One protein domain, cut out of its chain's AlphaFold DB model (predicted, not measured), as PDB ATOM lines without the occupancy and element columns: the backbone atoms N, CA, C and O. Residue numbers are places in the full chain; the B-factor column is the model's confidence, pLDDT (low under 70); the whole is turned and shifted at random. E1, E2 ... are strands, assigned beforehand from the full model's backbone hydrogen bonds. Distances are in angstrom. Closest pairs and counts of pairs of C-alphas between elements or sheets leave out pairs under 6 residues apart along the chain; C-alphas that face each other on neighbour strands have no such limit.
ATOM      1  N   CYS A 490     208.997 172.639 245.405       91.88
ATOM      2  CA  CYS A 490     209.893 173.791 245.349       91.88
ATOM      3  C   CYS A 490     209.165 175.049 245.837       91.88
ATOM      4  O   CYS A 490     208.146 175.429 245.264       91.88
ATOM      5  N   ALA A 491     209.725 175.749 246.823       92.31
ATOM      6  CA  ALA A 491     209.130 176.953 247.399       92.31
ATOM      7  C   ALA A 491     209.062 178.149 246.425       92.31
ATOM      8  O   ALA A 491     208.383 179.128 246.713       92.31
ATOM      9  N   ILE A 492     209.766 178.087 245.285       91.19
ATOM     10  CA  ILE A 492     209.767 179.148 244.262       91.19
ATOM     11  C   ILE A 492     208.780 178.842 243.130       91.19
ATOM     12  O   ILE A 492     208.008 179.714 242.747       91.19
ATOM     13  N   CYS A 493     208.807 177.630 242.563       92.00
ATOM     14  CA  CYS A 493     207.986 177.291 241.391       92.00
ATOM     15  C   CYS A 493     206.778 176.395 241.686       92.00
ATOM     16  O   CYS A 493     206.003 176.131 240.773       92.00
ATOM     17  N   GLY A 494     206.622 175.890 242.912       93.56
ATOM     18  CA  GLY A 494     205.498 175.040 243.322       93.56
ATOM     19  C   GLY A 494     205.517 173.603 242.781       93.56
ATOM     20  O   GLY A 494     204.702 172.793 243.204       93.56
ATOM     21  N   ILE A 495     206.444 173.256 241.884       92.25
ATOM     22  CA  ILE A 495     206.540 171.917 241.275       92.25
ATOM     23  C   ILE A 495     207.190 170.928 242.260       92.25
ATOM     24  O   ILE A 495     208.144 171.288 242.960       92.25
ATOM     25  N   SER A 496     206.691 169.689 242.307       89.88
ATOM     26  CA  SER A 496     207.260 168.591 243.101       89.88
ATOM     27  C   SER A 496     208.517 168.007 242.461       89.88
ATOM     28  O   SER A 496     208.547 167.753 241.258       89.88
ATOM     29  N   TYR A 497     209.543 167.746 243.274       86.56
ATOM     30  CA  TYR A 497     210.790 167.132 242.816       86.56
ATOM     31  C   TYR A 497     211.217 165.991 243.742       86.56
ATOM     32  O   TYR A 497     210.988 166.069 244.949       86.56
ATOM     33  N   PRO A 498     211.910 164.965 243.213       82.31
ATOM     34  CA  PRO A 498     212.459 163.889 244.038       82.31
ATOM     35  C   PRO A 498     213.600 164.371 244.948       82.31
ATOM     36  O   PRO A 498     213.893 163.737 245.955       82.31
ATOM     37  N   VAL A 499     214.258 165.485 244.603       79.88
ATOM     38  CA  VAL A 499     215.331 166.098 245.395       79.88
ATOM     39  C   VAL A 499     215.180 167.618 245.361       79.88
ATOM     40  O   VAL A 499     215.140 168.215 244.285       79.88
ATOM     41  N   LEU A 500     215.153 168.247 246.536       85.81
ATOM     42  CA  LEU A 500     215.219 169.699 246.703       85.81
ATOM     43  C   LEU A 500     216.466 170.089 247.500       85.81
ATOM     44  O   LEU A 500     216.984 169.324 248.312       85.81
ATOM     45  N   TRP A 501     216.940 171.309 247.277       82.12
ATOM     46  CA  TRP A 501     218.063 171.906 247.989       82.12
ATOM     47  C   TRP A 501     217.545 172.863 249.052       82.12
ATOM     48  O   TRP A 501     216.706 173.701 248.745       82.12
ATOM     49  N   ALA A 502     218.065 172.789 250.276       85.00
ATOM     50  CA  ALA A 502     217.813 173.817 251.278       85.00
ATOM     51  C   ALA A 502     218.828 174.953 251.114       85.00
ATOM     52  O   ALA A 502     220.038 174.735 251.201       85.00
ATOM     53  N   VAL A 503     218.336 176.166 250.886       83.25
ATOM     54  CA  VAL A 503     219.137 177.392 250.829       83.25
ATOM     55  C   VAL A 503     218.698 178.335 251.943       83.25
ATOM     56  O   VAL A 503     217.518 178.411 252.265       83.25
ATOM     57  N   GLN A 504     219.643 179.041 252.554       80.88
ATOM     58  CA  GLN A 504     219.339 180.110 253.505       80.88
ATOM     59  C   GLN A 504     219.247 181.423 252.728       80.88
ATOM     60  O   GLN A 504     220.202 181.796 252.045       80.88
ATOM     61  N   VAL A 505     218.107 182.102 252.812       82.44
ATOM     62  CA  VAL A 505     217.903 183.421 252.203       82.44
ATOM     63  C   VAL A 505     217.944 184.465 253.312       82.44
ATOM     64  O   VAL A 505     217.274 184.314 254.335       82.44
ATOM     65  N   LEU A 506     218.748 185.510 253.119       77.25
ATOM     66  CA  LEU A 506     218.768 186.674 254.003       77.25
ATOM     67  C   LEU A 506     217.537 187.523 253.689       77.25
ATOM     68  O   LEU A 506     217.518 188.245 252.696       77.25
ATOM     69  N   ASP A 507     216.503 187.390 254.513       78.12
ATOM     70  CA  ASP A 507     215.298 188.213 254.454       78.12
ATOM     71  C   ASP A 507     215.140 188.926 255.803       78.12
ATOM     72  O   ASP A 507     214.541 188.410 256.748       78.12
ATOM     73  N   GLY A 508     215.813 190.072 255.933       82.38
ATOM     74  CA  GLY A 508     215.955 190.791 257.200       82.38
ATOM     75  C   GLY A 508     217.048 190.221 258.125       82.38
ATOM     76  O   GLY A 508     217.979 189.560 257.658       82.38
ATOM     77  N   PRO A 509     216.987 190.494 259.446       84.12
ATOM     78  CA  PRO A 509     218.031 190.103 260.402       84.12
ATOM     79  C   PRO A 509     218.091 188.592 260.680       84.12
ATOM     80  O   PRO A 509     219.062 188.123 261.269       84.12
ATOM     81  N   ASN A 510     217.079 187.830 260.259       75.12
ATOM     82  CA  ASN A 510     216.983 186.397 260.512       75.12
ATOM     83  C   ASN A 510     217.022 185.624 259.183       75.12
ATOM     84  O   ASN A 510     216.134 185.808 258.351       75.12
ATOM     85  N   PRO A 511     218.014 184.745 258.960       81.81
ATOM     86  CA  PRO A 511     218.051 183.913 257.765       81.81
ATOM     87  C   PRO A 511     216.902 182.895 257.793       81.81
ATOM     88  O   PRO A 511     216.673 182.237 258.812       81.81
ATOM     89  N   ARG A 512     216.180 182.764 256.673       83.06
ATOM     90  CA  ARG A 512     215.097 181.782 256.514       83.06
ATOM     91  C   ARG A 512     215.515 180.640 255.580       83.06
ATOM     92  O   ARG A 512     216.036 180.913 254.493       83.06
ATOM     93  N   PRO A 513     215.275 179.367 255.947       84.94
ATOM     94  CA  PRO A 513     215.509 178.245 255.050       84.94
ATOM     95  C   PRO A 513     214.427 178.192 253.961       84.94
ATOM     96  O   PRO A 513     213.243 178.364 254.240       84.94
ATOM     97  N   LEU A 514     214.830 177.919 252.723       89.19
ATOM     98  CA  LEU A 514     213.957 177.785 251.560       89.19
ATOM     99  C   LEU A 514     214.348 176.528 250.771       89.19
ATOM    100  O   LEU A 514     215.533 176.281 250.557       89.19
ATOM    101  N   THR A 515     213.377 175.727 250.329       91.12
ATOM    102  CA  THR A 515     213.623 174.530 249.510       91.12
ATOM    103  C   THR A 515     213.487 174.851 248.020       91.12
ATOM    104  O   THR A 515     212.443 175.318 247.568       91.12
ATOM    105  N   VAL A 516     214.533 174.608 247.227       91.62
ATOM    106  CA  VAL A 516     214.584 174.974 245.800       91.62
ATOM    107  C   VAL A 516     215.004 173.810 244.904       91.62
ATOM    108  O   VAL A 516     215.816 172.973 245.287       91.62
ATOM    109  N   CYS A 517     214.470 173.751 243.681       86.25
ATOM    110  CA  CYS A 517     214.695 172.635 242.755       86.25
ATOM    111  C   CYS A 517     215.986 172.717 241.926       86.25
ATOM    112  O   CYS A 517     216.397 171.712 241.355       86.25
ATOM    113  N   ARG A 518     216.640 173.888 241.835       77.75
ATOM    114  CA  ARG A 518     217.861 174.153 241.032       77.75
ATOM    115  C   ARG A 518     217.737 173.907 239.509       77.75
ATOM    116  O   ARG A 518     218.661 174.229 238.773       77.75
ATOM    117  N   THR A 519     216.607 173.404 239.009       75.38
ATOM    118  CA  THR A 519     216.392 173.068 237.587       75.38
ATOM    119  C   THR A 519     216.116 174.270 236.682       75.38
ATOM    120  O   THR A 519     216.286 174.163 235.473       75.38
ATOM    121  N   SER A 520     215.732 175.429 237.232       70.69
ATOM    122  CA  SER A 520     215.576 176.671 236.463       70.69
ATOM    123  C   SER A 520     216.419 177.798 237.053       70.69
ATOM    124  O   SER A 520     216.561 177.893 238.274       70.69
ATOM    125  N   GLN A 521     216.933 178.693 236.198       73.19
ATOM    126  CA  GLN A 521     217.676 179.884 236.638       73.19
ATOM    127  C   GLN A 521     216.852 180.759 237.599       73.19
ATOM    128  O   GLN A 521     217.405 181.338 238.527       73.19
ATOM    129  N   ARG A 522     215.517 180.781 237.452       76.00
ATOM    130  CA  ARG A 522     214.605 181.483 238.374       76.00
ATOM    131  C   ARG A 522     214.540 180.851 239.770       76.00
ATOM    132  O   ARG A 522     214.280 181.552 240.736       76.00
ATOM    133  N   CYS A 523     214.778 179.543 239.885       81.50
ATOM    134  CA  CYS A 523     214.763 178.804 241.154       81.50
ATOM    135  C   CYS A 523     216.161 178.632 241.772       81.50
ATOM    136  O   CYS A 523     216.323 177.854 242.710       81.50
ATOM    137  N   SER A 524     217.172 179.320 241.241       71.56
ATOM    138  CA  SER A 524     218.541 179.308 241.752       71.56
ATOM    139  C   SER A 524     218.969 180.739 242.092       71.56
ATOM    140  O   SER A 524     219.801 181.298 241.375       71.56
ATOM    141  N   PRO A 525     218.401 181.362 243.147       60.97
ATOM    142  CA  PRO A 525     218.859 182.678 243.577       60.97
ATOM    143  C   PRO A 525     220.372 182.627 243.862       60.97
ATOM    144  O   PRO A 525     220.865 181.585 244.314       60.97
ATOM    145  N   PRO A 526     221.124 183.707 243.589       57.50
ATOM    146  CA  PRO A 526     222.556 183.748 243.859       57.50
ATOM    147  C   PRO A 526     222.786 183.485 245.349       57.50
ATOM    148  O   PRO A 526     222.406 184.279 246.207       57.50
ATOM    149  N   SER A 527     223.353 182.321 245.664       52.88
ATOM    150  CA  SER A 527     223.619 181.930 247.041       52.88
ATOM    151  C   SER A 527     224.982 182.461 247.462       52.88
ATOM    152  O   SER A 527     225.984 182.205 246.800       52.88
ATOM    153  N   VAL A 528     225.020 183.180 248.583       52.50
ATOM    154  CA  VAL A 528     226.269 183.652 249.208       52.50
ATOM    155  C   VAL A 528     226.970 182.516 249.979       52.50
ATOM    156  O   VAL A 528     228.101 182.668 250.431       52.50
ATOM    157  N   ALA A 529     226.319 181.356 250.123       51.19
ATOM    158  CA  ALA A 529     226.837 180.180 250.812       51.19
ATOM    159  C   ALA A 529     226.841 178.952 249.890       51.19
ATOM    160  O   ALA A 529     226.006 178.797 249.003       51.19
ATOM    161  N   THR A 530     227.789 178.042 250.102       44.69
ATOM    162  CA  THR A 530     227.888 176.808 249.313       44.69
ATOM    163  C   THR A 530     226.687 175.897 249.618       44.69
ATOM    164  O   THR A 530     226.419 175.639 250.794       44.69
ATOM    165  N   PRO A 531     225.944 175.397 248.610       47.88
ATOM    166  CA  PRO A 531     224.750 174.590 248.850       47.88
ATOM    167  C   PRO A 531     225.085 173.283 249.580       47.88
ATOM    168  O   PRO A 531     225.999 172.553 249.193       47.88
ATOM    169  N   VAL A 532     224.305 172.967 250.618       44.28
ATOM    170  CA  VAL A 532     224.424 171.728 251.399       44.28
ATOM    171  C   VAL A 532     223.338 170.757 250.943       44.28
ATOM    172  O   VAL A 532     222.148 171.067 250.981       44.28
ATOM    173  N   ARG A 533     223.744 169.568 250.493       42.69
ATOM    174  CA  ARG A 533     222.821 168.505 250.081       42.69
ATOM    175  C   ARG A 533     222.229 167.839 251.325       42.69
ATOM    176  O   ARG A 533     222.965 167.201 252.075       42.69
ATOM    177  N   ILE A 534     220.921 167.963 251.532       38.47
ATOM    178  CA  ILE A 534     220.193 167.230 252.578       38.47
ATOM    179  C   ILE A 534     219.692 165.921 251.955       38.47
ATOM    180  O   ILE A 534     219.076 165.945 250.893       38.47
ATOM    181  N   ARG A 535     220.021 164.777 252.563       41.41
ATOM    182  CA  ARG A 535     219.424 163.481 252.205       41.41
ATOM    183  C   ARG A 535     218.105 163.361 252.972       41.41
ATOM    184  O   ARG A 535     218.154 163.387 254.199       41.41
ATOM    185  N   THR A 536     216.985 163.302 252.257       42.84
ATOM    186  CA  THR A 536     215.693 162.828 252.777       42.84
ATOM    187  C   THR A 536     215.647 161.318 252.729       42.84
ATOM    188  O   THR A 536     216.092 160.785 251.683       42.84
TER     189      THR A 536
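This is residues 490 to 536 of the 536 residues of an uncharacterized protein of Kitasatospora aureofaciens (UniProt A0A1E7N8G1). With little regular structure, the domain is one two-stranded hairpin, E1 and E2, whose turn makes one end of the longest axis, with unnamed loops at its open end, residues 490 to 500 and 517 to 524, and a tail in residues 525 to 536. The printed part has 47 residues, no named helix and two strands, E1 then E2, in an antiparallel sheet. The class is all strand, with 14 residues in named elements, under half. It is compact, with a radius of gyration of the C-alphas of 10.5 A and spans of 31 by 22 by 15 A.

E1, residues 501 to 507, and E2, residues 510 to 516, form a hairpin through a tight link of 2 residues. Their directions stand at 146 degrees. C-alphas 504 and 513 face each other at 4.5 A. N 503 and O 514, 2.8 A, and N 512 and O 505, 3.0 A, are within hydrogen-bond range.

E1 is 17.8 A long, from C-alpha 501 at (218.063, 171.906, 247.989). E2 is 18.8 A long and ends at C-alpha 516, (214.584, 174.974, 245.800).

The C-alphas farthest apart, of Pro 498 and Pro 509, are 31.4 A apart. The printed part has no cut. Residues 517 to 536 hold no named element. Residues 525 to 536 have pLDDT under 70.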